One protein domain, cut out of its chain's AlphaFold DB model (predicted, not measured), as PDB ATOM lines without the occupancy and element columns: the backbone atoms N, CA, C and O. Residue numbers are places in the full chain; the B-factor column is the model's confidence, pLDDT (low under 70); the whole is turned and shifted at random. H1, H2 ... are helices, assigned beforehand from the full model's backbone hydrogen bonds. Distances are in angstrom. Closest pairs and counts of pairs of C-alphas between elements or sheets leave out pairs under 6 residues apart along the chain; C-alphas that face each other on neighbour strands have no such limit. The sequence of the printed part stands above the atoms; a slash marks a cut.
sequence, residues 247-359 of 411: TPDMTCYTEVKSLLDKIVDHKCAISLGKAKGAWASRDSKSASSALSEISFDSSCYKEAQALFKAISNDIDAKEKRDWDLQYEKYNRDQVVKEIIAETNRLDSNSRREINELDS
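Overview. This is residues 247 to 359 of the 411 residues of an uncharacterized protein of Formosa sp (UniProt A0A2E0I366). Picture two long helices, H1 and H4, on the two long sides of a narrow rod and running opposite ways, with the short helices H2 and H3 filling the space between them towards one end. Towards the other end the gap stays open, and the last residues of H4, 353 to 359, stick out. The printed part has 113 residues with four named helices, H1 to H4 in chain order, and no named strand, an all-helix domain. It is loose, with a radius of gyration of the C-alphas of 18.4 A and spans of 64 by 25 by 16 A.

Along the chain. Find C-alpha 253 at (120.519, 119.891, 112.358); from there H1 runs 40.1 A to residue 280. Next look for H2, residues 284 to 292, and H3, residues 301 to 314. H4 takes residues 317 to 359, 63.3 A, ending at C-alpha 359 at (125.067, 122.148, 135.223).

Arrangement. Start at H1 and H2, a helical hairpin: they touch, closest at the C-alphas of Ala 275 and Ala 287, 4.0 A apart, at a shallow tilt of 5 degrees, opposite ways. H1, with residues 268 to 279 alone, touches H3, closest at C-alphas 272 and 304, 6.4 A. H2 and H3, also a hairpin, touch at C-alphas 291 and 304, their closest, 6.3 A. H4 touches H2 with residues 323 to 330 alone, the closest C-alphas being those of Ser 292 and Tyr 330, 5.9 A. H3 and H4, a third hairpin, only just touch, with 3 pairs of C-alphas within 8 A, the closest 312 and 320, 6.3 A. H1 and H4 are apart. In H1, H2 and H3 every O i to N i+4 pair is within hydrogen-bond range; in H4, 37 of 39.

Size, cuts and confidence. The C-alphas farthest apart, of Asp 316 and Ser 359, are 64.0 A apart. The printed part has no cut and no long link. Look for pLDDT under 70 at residues 317 to 319, 321 to 323 and 326 to 348.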
ATOM      1  N   THR A 247     124.138 124.395 114.513       79.44
ATOM      2  CA  THR A 247     125.080 123.506 115.196       79.44
ATOM      3  C   THR A 247     124.474 122.124 115.481       79.44
ATOM      4  O   THR A 247     123.250 121.991 115.565       79.44
ATOM      5  N   PRO A 248     125.301 121.068 115.654       82.50
ATOM      6  CA  PRO A 248     124.823 119.689 115.822       82.50
ATOM      7  C   PRO A 248     123.965 119.393 117.056       82.50
ATOM      8  O   PRO A 248     123.492 118.270 117.208       82.50
ATOM      9  N   ASP A 249     123.865 120.317 118.011       77.75
ATOM     10  CA  ASP A 249     123.038 120.200 119.222       77.75
ATOM     11  C   ASP A 249     121.568 120.549 118.994       77.75
ATOM     12  O   ASP A 249     120.741 120.236 119.849       77.75
ATOM     13  N   MET A 250     121.235 121.132 117.843       81.94
ATOM     14  CA  MET A 250     119.855 121.416 117.470       81.94
ATOM     15  C   MET A 250     119.183 120.198 116.844       81.94
ATOM     16  O   MET A 250     119.790 119.434 116.092       81.94
ATOM     17  N   THR A 251     117.891 120.054 117.107       89.00
ATOM     18  CA  THR A 251     117.060 118.951 116.613       89.00
ATOM     19  C   THR A 251     116.959 118.988 115.089       89.00
ATOM     20  O   THR A 251     117.072 117.953 114.434       89.00
ATOM     21  N   CYS A 252     116.818 120.182 114.505       88.94
ATOM     22  CA  CYS A 252     116.747 120.380 113.057       88.94
ATOM     23  C   CYS A 252     118.072 120.128 112.302       88.94
ATOM     24  O   CYS A 252     118.093 120.152 111.068       88.94
ATOM     25  N   TYR A 253     119.198 119.911 112.997       89.31
ATOM     26  CA  TYR A 253     120.519 119.891 112.358       89.31
ATOM     27  C   TYR A 253     120.668 118.778 111.316       89.31
ATOM     28  O   TYR A 253     121.364 118.950 110.319       89.31
ATOM     29  N   THR A 254     120.000 117.637 111.504       92.38
ATOM     30  CA  THR A 254     120.026 116.545 110.520       92.38
ATOM     31  C   THR A 254     119.474 116.989 109.164       92.38
ATOM     32  O   THR A 254     120.050 116.647 108.130       92.38
ATOM     33  N   GLU A 255     118.411 117.796 109.156       93.81
ATOM     34  CA  GLU A 255     117.831 118.357 107.932       93.81
ATOM     35  C   GLU A 255     118.746 119.416 107.316       93.81
ATOM     36  O   GLU A 255     118.997 119.387 106.111       93.81
ATOM     37  N   VAL A 256     119.310 120.306 108.145       93.06
ATOM     38  CA  VAL A 256     120.296 121.303 107.702       93.06
ATOM     39  C   VAL A 256     121.484 120.628 107.023       93.06
ATOM     40  O   VAL A 256     121.852 121.003 105.912       93.06
ATOM     41  N   LYS A 257     122.057 119.604 107.661       91.62
ATOM     42  CA  LYS A 257     123.177 118.845 107.110       91.62
ATOM     43  C   LYS A 257     122.799 118.202 105.778       91.62
ATOM     44  O   LYS A 257     123.521 118.373 104.807       91.62
ATOM     45  N   SER A 258     121.646 117.533 105.710       93.19
ATOM     46  CA  SER A 258     121.174 116.931 104.459       93.19
ATOM     47  C   SER A 258     121.025 117.962 103.336       93.19
ATOM     48  O   SER A 258     121.261 117.637 102.172       93.19
ATOM     49  N   LEU A 259     120.613 119.189 103.661       94.12
ATOM     50  CA  LEU A 259     120.448 120.259 102.684       94.12
ATOM     51  C   LEU A 259     121.793 120.831 102.224       94.12
ATOM     52  O   LEU A 259     121.973 121.071 101.032       94.12
ATOM     53  N   LEU A 260     122.749 120.990 103.143       92.31
ATOM     54  CA  LEU A 260     124.125 121.366 102.819       92.31
ATOM     55  C   LEU A 260     124.797 120.314 101.929       92.31
ATOM     56  O   LEU A 260     125.342 120.682 100.892       92.31
ATOM     57  N   ASP A 261     124.674 119.026 102.268       90.94
ATOM     58  CA  ASP A 261     125.207 117.913 101.469       90.94
ATOM     59  C   ASP A 261     124.630 117.957 100.041       90.94
ATOM     60  O   ASP A 261     125.368 117.912  99.058       90.94
ATOM     61  N   LYS A 262     123.314 118.185  99.903       93.69
ATOM     62  CA  LYS A 262     122.651 118.354  98.599       93.69
ATOM     63  C   LYS A 262     123.207 119.534  97.793       93.69
ATOM     64  O   LYS A 262     123.362 119.421  96.576       93.69
ATOM     65  N   ILE A 263     123.475 120.673  98.433       90.62
ATOM     66  CA  ILE A 263     124.040 121.858  97.764       90.62
ATOM     67  C   ILE A 263     125.483 121.584  97.317       90.62
ATOM     68  O   ILE A 263     125.857 121.916  96.188       90.62
ATOM     69  N   VAL A 264     126.281 120.950  98.177       90.00
ATOM     70  CA  VAL A 264     127.658 120.541  97.873       90.00
ATOM     71  C   VAL A 264     127.684 119.563  96.696       90.00
ATOM     72  O   VAL A 264     128.460 119.759  95.761       90.00
ATOM     73  N   ASP A 265     126.796 118.572  96.682       91.50
ATOM     74  CA  ASP A 265     126.678 117.590  95.603       91.50
ATOM     75  C   ASP A 265     126.248 118.215  94.274       91.50
ATOM     76  O   ASP A 265     126.802 117.887  93.222       91.50
ATOM     77  N   HIS A 266     125.310 119.165  94.303       93.19
ATOM     78  CA  HIS A 266     124.919 119.905  93.106       93.19
ATOM     79  C   HIS A 266     126.106 120.681  92.514       93.19
ATOM     80  O   HIS A 266     126.389 120.580  91.314       93.19
ATOM     81  N   LYS A 267     126.858 121.398  93.360       90.12
ATOM     82  CA  LYS A 267     128.077 122.101  92.937       90.12
ATOM     83  C   LYS A 267     129.121 121.125  92.386       90.12
ATOM     84  O   LYS A 267     129.722 121.404  91.350       90.12
ATOM     85  N   CYS A 268     129.286 119.971  93.032       91.88
ATOM     86  CA  CYS A 268     130.181 118.908  92.582       91.88
ATOM     87  C   CYS A 268     129.852 118.461  91.156       91.88
ATOM     88  O   CYS A 268     130.725 118.463  90.290       91.88
ATOM     89  N   ALA A 269     128.582 118.139  90.894       94.50
ATOM     90  CA  ALA A 269     128.127 117.683  89.586       94.50
ATOM     91  C   ALA A 269     128.382 118.729  88.487       94.50
ATOM     92  O   ALA A 269     128.869 118.380  87.407       94.50
ATOM     93  N   ILE A 270     128.124 120.013  88.768       92.44
ATOM     94  CA  ILE A 270     128.412 121.113  87.836       92.44
ATOM     95  C   ILE A 270     129.913 121.211  87.549       92.44
ATOM     96  O   ILE A 270     130.316 121.246  86.385       92.44
ATOM     97  N   SER A 271     130.748 121.267  88.587       91.25
ATOM     98  CA  SER A 271     132.198 121.426  88.437       91.25
ATOM     99  C   SER A 271     132.834 120.214  87.747       91.25
ATOM    100  O   SER A 271     133.672 120.378  86.861       91.25
ATOM    101  N   LEU A 272     132.366 118.998  88.039       93.62
ATOM    102  CA  LEU A 272     132.802 117.789  87.344       93.62
ATOM    103  C   LEU A 272     132.377 117.790  85.869       93.62
ATOM    104  O   LEU A 272     133.167 117.417  85.000       93.62
ATOM    105  N   GLY A 273     131.156 118.241  85.562       94.50
ATOM    106  CA  GLY A 273     130.683 118.411  84.187       94.50
ATOM    107  C   GLY A 273     131.533 119.410  83.398       94.50
ATOM    108  O   GLY A 273     131.981 119.101  82.292       94.50
ATOM    109  N   LYS A 274     131.838 120.571  83.996       94.19
ATOM    110  CA  LYS A 274     132.757 121.573  83.428       94.19
ATOM    111  C   LYS A 274     134.145 120.983  83.178       94.19
ATOM    112  O   LYS A 274     134.700 121.184  82.101       94.19
ATOM    113  N   ALA A 275     134.679 120.219  84.133       92.62
ATOM    114  CA  ALA A 275     135.983 119.579  83.999       92.62
ATOM    115  C   ALA A 275     136.027 118.577  82.839       92.62
ATOM    116  O   ALA A 275     136.933 118.635  82.009       92.62
ATOM    117  N   LYS A 276     135.023 117.697  82.737       94.94
ATOM    118  CA  LYS A 276     134.900 116.731  81.635       94.94
ATOM    119  C   LYS A 276     134.773 117.429  80.277       94.94
ATOM    120  O   LYS A 276     135.419 117.007  79.322       94.94
ATOM    121  N   GLY A 277     133.980 118.498  80.193       95.56
ATOM    122  CA  GLY A 277     133.805 119.278  78.963       95.56
ATOM    123  C   GLY A 277     135.076 120.015  78.524       95.56
ATOM    124  O   GLY A 277     135.435 119.980  77.345       95.56
ATOM    125  N   ALA A 278     135.794 120.625  79.471       93.31
ATOM    126  CA  ALA A 278     137.089 121.252  79.212       93.31
ATOM    127  C   ALA A 278     138.123 120.218  78.747       93.31
ATOM    128  O   ALA A 278     138.810 120.431  77.748       93.31
ATOM    129  N   TRP A 279     138.162 119.052  79.399       91.81
ATOM    130  CA  TRP A 279     139.047 117.961  79.005       91.81
ATOM    131  C   TRP A 279     138.750 117.441  77.594       91.81
ATOM    132  O   TRP A 279     139.661 117.321  76.777       91.81
ATOM    133  N   ALA A 280     137.474 117.224  77.257       92.19
ATOM    134  CA  ALA A 280     137.063 116.836  75.906       92.19
ATOM    135  C   ALA A 280     137.475 117.867  74.834       92.19
ATOM    136  O   ALA A 280     137.692 117.508  73.678       92.19
ATOM    137  N   SER A 281     137.636 119.132  75.229       91.62
ATOM    138  CA  SER A 281     138.093 120.234  74.371       91.62
ATOM    139  C   SER A 281     139.618 120.423  74.364       91.62
ATOM    140  O   SER A 281     140.099 121.394  73.785       91.62
ATOM    141  N   ARG A 282     140.387 119.512  74.986       86.06
ATOM    142  CA  ARG A 282     141.848 119.609  75.198       86.06
ATOM    143  C   ARG A 282     142.288 120.848  75.989       86.06
ATOM    144  O   ARG A 282     143.416 121.306  75.844       86.06
ATOM    145  N   ASP A 283     141.416 121.381  76.844       86.62
ATOM    146  CA  ASP A 283     141.742 122.473  77.764       86.62
ATOM    147  C   ASP A 283     142.014 121.924  79.171       86.62
ATOM    148  O   ASP A 283     141.169 121.949  80.074       86.62
ATOM    149  N   SER A 284     143.233 121.416  79.357       83.88
ATOM    150  CA  SER A 284     143.711 120.877  80.633       83.88
ATOM    151  C   SER A 284     143.670 121.932  81.744       83.88
ATOM    152  O   SER A 284     143.359 121.628  82.893       83.88
ATOM    153  N   LYS A 285     143.920 123.211  81.440       81.44
ATOM    154  CA  LYS A 285     143.960 124.264  82.464       81.44
ATOM    155  C   LYS A 285     142.574 124.535  83.050       81.44
ATOM    156  O   LYS A 285     142.422 124.592  84.276       81.44
ATOM    157  N   SER A 286     141.562 124.669  82.198       86.06
ATOM    158  CA  SER A 286     140.178 124.851  82.645       86.06
ATOM    159  C   SER A 286     139.634 123.593  83.323       86.06
ATOM    160  O   SER A 286     138.917 123.707  84.317       86.06
ATOM    161  N   ALA A 287     140.036 122.399  82.868       87.25
ATOM    162  CA  ALA A 287     139.686 121.145  83.533       87.25
ATOM    163  C   ALA A 287     140.243 121.080  84.965       87.25
ATOM    164  O   ALA A 287     139.502 120.772  85.899       87.25
ATOM    165  N   SER A 288     141.515 121.445  85.154       81.56
ATOM    166  CA  SER A 288     142.149 121.530  86.478       81.56
ATOM    167  C   SER A 288     141.427 122.525  87.391       81.56
ATOM    168  O   SER A 288     141.127 122.222  88.545       81.56
ATOM    169  N   SER A 289     141.085 123.698  86.848       81.94
ATOM    170  CA  SER A 289     140.420 124.768  87.599       81.94
ATOM    171  C   SER A 289     139.034 124.327  88.075       81.94
ATOM    172  O   SER A 289     138.709 124.487  89.247       81.94
ATOM    173  N   ALA A 290     138.252 123.683  87.209       86.25
ATOM    174  CA  ALA A 290     136.944 123.149  87.575       86.25
ATOM    175  C   ALA A 290     137.039 122.001  88.600       86.25
ATOM    176  O   ALA A 290     136.265 121.973  89.554       86.25
ATOM    177  N   LEU A 291     138.012 121.090  88.468       86.50
ATOM    178  CA  LEU A 291     138.259 120.043  89.470       86.50
ATOM    179  C   LEU A 291     138.635 120.630  90.836       86.50
ATOM    180  O   LEU A 291     138.259 120.071  91.862       86.50
ATOM    181  N   SER A 292     139.321 121.777  90.857       81.12
ATOM    182  CA  SER A 292     139.731 122.435  92.100       81.12
ATOM    183  C   SER A 292     138.566 123.008  92.918       81.12
ATOM    184  O   SER A 292     138.692 123.203  94.125       81.12
ATOM    185  N   GLU A 293     137.415 123.241  92.280       80.44
ATOM    186  CA  GLU A 293     136.196 123.728  92.936       80.44
ATOM    187  C   GLU A 293     135.404 122.617  93.643       80.44
ATOM    188  O   GLU A 293     134.468 122.919  94.392       80.44
ATOM    189  N   ILE A 294     135.754 121.346  93.404       84.25
ATOM    190  CA  ILE A 294     135.073 120.185  93.980       84.25
ATOM    191  C   ILE A 294     135.540 119.975  95.421       84.25
ATOM    192  O   ILE A 294     136.732 119.794  95.682       84.25
ATOM    193  N   SER A 295     134.579 119.979  96.344       80.94
ATOM    194  CA  SER A 295     134.809 119.758  97.774       80.94
ATOM    195  C   SER A 295     135.094 118.285  98.083       80.94
ATOM    196  O   SER A 295     134.494 117.404  97.467       80.94
ATOM    197  N   PHE A 296     135.981 118.001  99.036       80.50
ATOM    198  CA  PHE A 296     136.349 116.630  99.421       80.50
ATOM    199  C   PHE A 296     135.183 115.813 100.006       80.50
ATOM    200  O   PHE A 296     135.122 114.596  99.835       80.50
ATOM    201  N   ASP A 297     134.256 116.485 100.687       77.00
ATOM    202  CA  ASP A 297     133.083 115.905 101.349       77.00
ATOM    203  C   ASP A 297     131.915 115.644 100.389       77.00
ATOM    204  O   ASP A 297     130.910 115.050 100.778       77.00
ATOM    205  N   SER A 298     132.058 116.037  99.124       86.44
ATOM    206  CA  SER A 298     131.066 115.788  98.086       86.44
ATOM    207  C   SER A 298     131.055 114.332  97.609       86.44
ATOM    208  O   SER A 298     132.077 113.640  97.551       86.44
ATOM    209  N   SER A 299     129.892 113.876  97.152       89.94
ATOM    210  CA  SER A 299     129.704 112.531  96.597       89.94
ATOM    211  C   SER A 299     130.560 112.252  95.354       89.94
ATOM    212  O   SER A 299     130.995 111.116  95.151       89.94
ATOM    213  N   CYS A 300     130.850 113.272  94.534       90.62
ATOM    214  CA  CYS A 300     131.590 113.112  93.278       90.62
ATOM    215  C   CYS A 300     133.116 113.290  93.424       90.62
ATOM    216  O   CYS A 300     133.850 113.163  92.442       90.62
ATOM    217  N   TYR A 301     133.630 113.487  94.645       86.75
ATOM    218  CA  TYR A 301     135.061 113.682  94.905       86.75
ATOM    219  C   TYR A 301     135.942 112.523  94.409       86.75
ATOM    220  O   TYR A 301     136.974 112.743  93.771       86.75
ATOM    221  N   LYS A 302     135.531 111.266  94.629       89.25
ATOM    222  CA  LYS A 302     136.290 110.095  94.145       89.25
ATOM    223  C   LYS A 302     136.366 110.046  92.620       89.25
ATOM    224  O   LYS A 302     137.398 109.675  92.062       89.25
ATOM    225  N   GLU A 303     135.286 110.428  91.949       91.81
ATOM    226  CA  GLU A 303     135.243 110.500  90.491       91.81
ATOM    227  C   GLU A 303     136.115 111.649  89.971       91.81
ATOM    228  O   GLU A 303     136.882 111.461  89.027       91.81
ATOM    229  N   ALA A 304     136.075 112.805  90.636       88.44
ATOM    230  CA  ALA A 304     136.949 113.936  90.350       88.44
ATOM    231  C   ALA A 304     138.432 113.555  90.469       88.44
ATOM    232  O   ALA A 304     139.213 113.866  89.572       88.44
ATOM    233  N   GLN A 305     138.820 112.810  91.511       86.44
ATOM    234  CA  GLN A 305     140.183 112.288  91.654       86.44
ATOM    235  C   GLN A 305     140.572 111.322  90.528       86.44
ATOM    236  O   GLN A 305     141.712 111.337  90.063       86.44
ATOM    237  N   ALA A 306     139.653 110.451  90.107       89.69
ATOM    238  CA  ALA A 306     139.913 109.518  89.017       89.69
ATOM    239  C   ALA A 306     140.123 110.264  87.690       89.69
ATOM    240  O   ALA A 306     141.106 110.003  86.993       89.69
ATOM    241  N   LEU A 307     139.262 111.242  87.384       89.69
ATOM    242  CA  LEU A 307     139.406 112.108  86.213       89.69
ATOM    243  C   LEU A 307     140.709 112.909  86.273       89.69
ATOM    244  O   LEU A 307     141.436 112.984  85.287       89.69
ATOM    245  N   PHE A 308     141.044 113.444  87.444       84.12
ATOM    246  CA  PHE A 308     142.290 114.159  87.667       84.12
ATOM    247  C   PHE A 308     143.517 113.298  87.314       84.12
ATOM    248  O   PHE A 308     144.400 113.730  86.572       84.12
ATOM    249  N   LYS A 309     143.563 112.055  87.815       84.31
ATOM    250  CA  LYS A 309     144.655 111.108  87.530       84.31
ATOM    251  C   LYS A 309     144.735 110.751  86.048       84.31
ATOM    252  O   LYS A 309     145.839 110.642  85.523       84.31
ATOM    253  N   ALA A 310     143.592 110.584  85.386       86.12
ATOM    254  CA  ALA A 310     143.549 110.319  83.952       86.12
ATOM    255  C   ALA A 310     144.177 111.474  83.155       86.12
ATOM    256  O   ALA A 310     145.074 111.238  82.353       86.12
ATOM    257  N   ILE A 311     143.800 112.720  83.455       85.75
ATOM    258  CA  ILE A 311     144.350 113.902  82.772       85.75
ATOM    259  C   ILE A 311     145.864 114.025  83.008       85.75
ATOM    260  O   ILE A 311     146.613 114.228  82.060       85.75
ATOM    261  N   SER A 312     146.345 113.826  84.242       80.69
ATOM    262  CA  SER A 312     147.787 113.875  84.575       80.69
ATOM    263  C   SER A 312     148.652 112.887  83.771       80.69
ATOM    264  O   SER A 312     149.846 113.120  83.545       80.69
ATOM    265  N   ASN A 313     148.067 111.760  83.362       81.75
ATOM    266  CA  ASN A 313     148.760 110.739  82.580       81.75
ATOM    267  C   ASN A 313     148.788 111.052  81.078       81.75
ATOM    268  O   ASN A 313     149.729 110.628  80.411       81.75
ATOM    269  N   ASP A 314     147.811 111.810  80.579       81.31
ATOM    270  CA  ASP A 314     147.604 112.059  79.148       81.31
ATOM    271  C   ASP A 314     148.175 113.406  78.658       81.31
ATOM    272  O   ASP A 314     148.167 113.668  77.455       81.31
ATOM    273  N   ILE A 315     148.678 114.259  79.559       82.19
ATOM    274  CA  ILE A 315     149.280 115.565  79.229       82.19
ATOM    275  C   ILE A 315     150.807 115.513  79.079       82.19
ATOM    276  O   ILE A 315     151.519 114.784  79.778       82.19
ATOM    277  N   ASP A 316     151.330 116.355  78.190       77.38
ATOM    278  CA  ASP A 316     152.748 116.458  77.852       77.38
ATOM    279  C   ASP A 316     153.608 116.868  79.064       77.38
ATOM    280  O   ASP A 316     153.178 117.612  79.947       77.38
ATOM    281  N   ALA A 317     154.896 116.500  79.073       69.56
ATOM    282  CA  ALA A 317     155.812 116.742  80.199       69.56
ATOM    283  C   ALA A 317     155.944 118.219  80.643       69.56
ATOM    284  O   ALA A 317     156.379 118.493  81.766       69.56
ATOM    285  N   LYS A 318     155.608 119.181  79.772       64.56
ATOM    286  CA  LYS A 318     155.580 120.613  80.101       64.56
ATOM    287  C   LYS A 318     154.289 121.009  80.826       64.56
ATOM    288  O   LYS A 318     154.384 121.697  81.836       64.56
ATOM    289  N   GLU A 319     153.131 120.553  80.352       67.00
ATOM    290  CA  GLU A 319     151.829 120.780  81.003       67.00
ATOM    291  C   GLU A 319     151.718 120.025  82.326       67.00
ATOM    292  O   GLU A 319     151.157 120.545  83.288       67.00
ATOM    293  N   LYS A 320     152.344 118.847  82.413       70.69
ATOM    294  CA  LYS A 320     152.379 118.026  83.624       70.69
ATOM    295  C   LYS A 320     152.939 118.755  84.844       70.69
ATOM    296  O   LYS A 320     152.401 118.623  85.933       70.69
ATOM    297  N   ARG A 321     153.972 119.587  84.673       67.75
ATOM    298  CA  ARG A 321     154.564 120.343  85.794       67.75
ATOM    299  C   ARG A 321     153.627 121.411  86.356       67.75
ATOM    300  O   ARG A 321     153.522 121.544  87.572       67.75
ATOM    301  N   ASP A 322     152.951 122.159  85.485       68.12
ATOM    302  CA  ASP A 322     151.983 123.179  85.911       68.12
ATOM    303  C   ASP A 322     150.737 122.523  86.524       68.12
ATOM    304  O   ASP A 322     150.192 123.015  87.512       68.12
ATOM    305  N   TRP A 323     150.330 121.378  85.979       69.38
ATOM    306  CA  TRP A 323     149.245 120.543  86.486       69.38
ATOM    307  C   TRP A 323     149.531 119.984  87.889       69.38
ATOM    308  O   TRP A 323     148.708 120.137  88.795       69.38
ATOM    309  N   ASP A 324     150.716 119.409  88.103       70.50
ATOM    310  CA  ASP A 324     151.129 118.845  89.392       70.50
ATOM    311  C   ASP A 324     151.254 119.938  90.477       70.50
ATOM    312  O   ASP A 324     150.906 119.717  91.638       70.50
ATOM    313  N   LEU A 325     151.665 121.160  90.109       70.88
ATOM    314  CA  LEU A 325     151.689 122.301  91.033       70.88
ATOM    315  C   LEU A 325     150.279 122.740  91.463       70.88
ATOM    316  O   LEU A 325     150.069 123.084  92.630       70.88
ATOM    317  N   GLN A 326     149.312 122.753  90.541       66.62
ATOM    318  CA  GLN A 326     147.914 123.059  90.871       66.62
ATOM    319  C   GLN A 326     147.298 121.963  91.752       66.62
ATOM    320  O   GLN A 326     146.572 122.272  92.698       66.62
ATOM    321  N   TYR A 327     147.664 120.699  91.524       67.44
ATOM    322  CA  TYR A 327     147.255 119.574  92.367       67.44
ATOM    323  C   TYR A 327     147.741 119.686  93.805       67.44
ATOM    324  O   TYR A 327     146.967 119.520  94.741       67.44
ATOM    325  N   GLU A 328     149.025 119.984  93.999       65.69
ATOM    326  CA  GLU A 328     149.604 120.128  95.334       65.69
ATOM    327  C   GLU A 328     148.960 121.267  96.135       65.69
ATOM    328  O   GLU A 328     148.909 121.209  97.366       65.69
ATOM    329  N   LYS A 329     148.480 122.315  95.455       64.62
ATOM    330  CA  LYS A 329     147.706 123.393  96.085       64.62
ATOM    331  C   LYS A 329     146.301 122.924  96.451       64.62
ATOM    332  O   LYS A 329     145.881 123.139  97.583       64.62
ATOM    333  N   TYR A 330     145.620 122.240  95.531       63.38
ATOM    334  CA  TYR A 330     144.300 121.653  95.765       63.38
ATOM    335  C   TYR A 330     144.310 120.674  96.945       63.38
ATOM    336  O   TYR A 330     143.565 120.853  97.902       63.38
ATOM    337  N   ASN A 331     145.204 119.683  96.921       65.06
ATOM    338  CA  ASN A 331     145.268 118.635  97.934       65.06
ATOM    339  C   ASN A 331     145.580 119.203  99.330       65.06
ATOM    340  O   ASN A 331     144.970 118.795 100.312       65.06
ATOM    341  N   ARG A 332     146.477 120.196  99.432       60.09
ATOM    342  CA  ARG A 332     146.773 120.855 100.716       60.09
ATOM    343  C   ARG A 332     145.592 121.655 101.263       60.09
ATOM    344  O   ARG A 332     145.337 121.574 102.458       60.09
ATOM    345  N   ASP A 333     144.875 122.395 100.421       65.06
ATOM    346  CA  ASP A 333     143.702 123.167 100.856       65.06
ATOM    347  C   ASP A 333     142.559 122.252 101.335       65.06
ATOM    348  O   ASP A 333     141.918 122.532 102.348       65.06
ATOM    349  N   GLN A 334     142.350 121.109 100.669       62.66
ATOM    350  CA  GLN A 334     141.359 120.112 101.096       62.66
ATOM    351  C   GLN A 334     141.741 119.446 102.425       62.66
ATOM    352  O   GLN A 334     140.911 119.392 103.328       62.66
ATOM    353  N   VAL A 335     143.002 119.027 102.594       65.00
ATOM    354  CA  VAL A 335     143.491 118.443 103.860       65.00
ATOM    355  C   VAL A 335     143.334 119.427 105.024       65.00
ATOM    356  O   VAL A 335     142.949 119.042 106.125       65.00
ATOM    357  N   VAL A 336     143.583 120.721 104.801       68.06
ATOM    358  CA  VAL A 336     143.373 121.749 105.832       68.06
ATOM    359  C   VAL A 336     141.890 121.882 106.194       68.06
ATOM    360  O   VAL A 336     141.562 121.971 107.377       68.06
ATOM    361  N   LYS A 337     140.981 121.852 105.212       64.62
ATOM    362  CA  LYS A 337     139.529 121.884 105.458       64.62
ATOM    363  C   LYS A 337     139.036 120.649 106.213       64.62
ATOM    364  O   LYS A 337     138.233 120.803 107.130       64.62
ATOM    365  N   GLU A 338     139.550 119.463 105.888       64.69
ATOM    366  CA  GLU A 338     139.289 118.219 106.627       64.69
ATOM    367  C   GLU A 338     139.700 118.345 108.100       64.69
ATOM    368  O   GLU A 338     138.903 118.067 108.996       64.69
ATOM    369  N   ILE A 339     140.913 118.844 108.359       65.50
ATOM    370  CA  ILE A 339     141.426 119.044 109.720       65.50
ATOM    371  C   ILE A 339     140.574 120.063 110.491       65.50
ATOM    372  O   ILE A 339     140.258 119.838 111.661       65.50
ATOM    373  N   ILE A 340     140.172 121.173 109.863       68.94
ATOM    374  CA  ILE A 340     139.324 122.196 110.501       68.94
ATOM    375  C   ILE A 340     137.934 121.635 110.822       68.94
ATOM    376  O   ILE A 340     137.423 121.857 111.920       68.94
ATOM    377  N   ALA A 341     137.323 120.892 109.895       67.00
ATOM    378  CA  ALA A 341     136.014 120.279 110.106       67.00
ATOM    379  C   ALA A 341     136.037 119.269 111.265       67.00
ATOM    380  O   ALA A 341     135.126 119.266 112.097       67.00
ATOM    381  N   GLU A 342     137.094 118.461 111.355       69.62
ATOM    382  CA  GLU A 342     137.299 117.529 112.465       69.62
ATOM    383  C   GLU A 342     137.531 118.268 113.791       69.62
ATOM    384  O   GLU A 342     136.913 117.952 114.809       69.62
ATOM    385  N   THR A 343     138.336 119.332 113.770       65.12
ATOM    386  CA  THR A 343     138.593 120.174 114.949       65.12
ATOM    387  C   THR A 343     137.307 120.820 115.473       65.12
ATOM    388  O   THR A 343     137.058 120.806 116.677       65.12
ATOM    389  N   ASN A 344     136.443 121.324 114.590       67.38
ATOM    390  CA  ASN A 344     135.161 121.921 114.977       67.38
ATOM    391  C   ASN A 344     134.197 120.893 115.589       67.38
ATOM    392  O   ASN A 344     133.473 121.210 116.536       67.38
ATOM    393  N   ARG A 345     134.196 119.648 115.088       65.44
ATOM    394  CA  ARG A 345     133.436 118.552 115.707       65.44
ATOM    395  C   ARG A 345     133.929 118.269 117.123       65.44
ATOM    396  O   ARG A 345     133.110 118.182 118.039       65.44
ATOM    397  N   LEU A 346     135.244 118.191 117.313       65.75
ATOM    398  CA  LEU A 346     135.857 117.974 118.624       65.75
ATOM    399  C   LEU A 346     135.573 119.127 119.605       65.75
ATOM    400  O   LEU A 346     135.225 118.860 120.757       65.75
ATOM    401  N   ASP A 347     135.629 120.389 119.159       67.69
ATOM    402  CA  ASP A 347     135.280 121.555 119.994       67.69
ATOM    403  C   ASP A 347     133.805 121.517 120.421       67.69
ATOM    404  O   ASP A 347     133.480 121.726 121.589       67.69
ATOM    405  N   SER A 348     132.898 121.164 119.500       66.25
ATOM    406  CA  SER A 348     131.465 121.066 119.804       66.25
ATOM    407  C   SER A 348     131.146 119.996 120.856       66.25
ATOM    408  O   SER A 348     130.336 120.240 121.752       66.25
ATOM    409  N   ASN A 349     131.823 118.843 120.805       70.25
ATOM    410  CA  ASN A 349     131.686 117.791 121.815       70.25
ATOM    411  C   ASN A 349     132.268 118.234 123.163       70.25
ATOM    412  O   ASN A 349     131.619 118.069 124.192       70.25
ATOM    413  N   SER A 350     133.434 118.882 123.148       70.94
ATOM    414  CA  SER A 350     134.082 119.396 124.362       70.94
ATOM    415  C   SER A 350     133.214 120.443 125.072       70.94
ATOM    416  O   SER A 350     133.065 120.421 126.291       70.94
ATOM    417  N   ARG A 351     132.563 121.342 124.318       70.00
ATOM    418  CA  ARG A 351     131.617 122.324 124.878       70.00
ATOM    419  C   ARG A 351     130.398 121.673 125.529       70.00
ATOM    420  O   ARG A 351     129.916 122.188 126.535       70.00
ATOM    421  N   ARG A 352     129.892 120.562 124.979       72.69
ATOM    422  CA  ARG A 352     128.781 119.811 125.589       72.69
ATOM    423  C   ARG A 352     129.180 119.246 126.945       72.69
ATOM    424  O   ARG A 352     128.457 119.479 127.907       72.69
ATOM    425  N   GLU A 353     130.342 118.601 127.028       76.25
ATOM    426  CA  GLU A 353     130.859 118.057 128.290       76.25
ATOM    427  C   GLU A 353     131.053 119.155 129.345       76.25
ATOM    428  O   GLU A 353     130.646 118.988 130.493       76.25
ATOM    429  N   ILE A 354     131.597 120.317 128.959       74.44
ATOM    430  CA  ILE A 354     131.768 121.463 129.866       74.44
ATOM    431  C   ILE A 354     130.419 121.979 130.382       74.44
ATOM    432  O   ILE A 354     130.280 122.243 131.575       74.44
ATOM    433  N   ASN A 355     129.419 122.117 129.507       71.38
ATOM    434  CA  ASN A 355     128.094 122.597 129.905       71.38
ATOM    435  C   ASN A 355     127.378 121.606 130.833       71.38
ATOM    436  O   ASN A 355     126.696 122.018 131.773       71.38
ATOM    437  N   GLU A 356     127.539 120.306 130.590       79.56
ATOM    438  CA  GLU A 356     126.975 119.255 131.435       79.56
ATOM    439  C   GLU A 356     127.630 119.269 132.828       79.56
ATOM    440  O   GLU A 356     126.926 119.334 133.840       79.56
ATOM    441  N   LEU A 357     128.964 119.380 132.881       81.75
ATOM    442  CA  LEU A 357     129.743 119.545 134.116       81.75
ATOM    443  C   LEU A 357     129.384 120.819 134.898       81.75
ATOM    444  O   LEU A 357     129.284 120.767 136.129       81.75
ATOM    445  N   ASP A 358     129.180 121.958 134.227       80.38
ATOM    446  CA  ASP A 358     128.744 123.205 134.878       80.38
ATOM    447  C   ASP A 358     127.342 123.041 135.481       80.38
ATOM    448  O   ASP A 358     127.101 123.428 136.628       80.38
ATOM    449  N   SER A 359     126.430 122.393 134.750       76.50
ATOM    450  CA  SER A 359     125.067 122.148 135.223       76.50
ATOM    451  C   SER A 359     125.033 121.255 136.470       76.50
ATOM    452  O   SER A 359     124.347 121.579 137.445       76.50
TER     453      SER A 359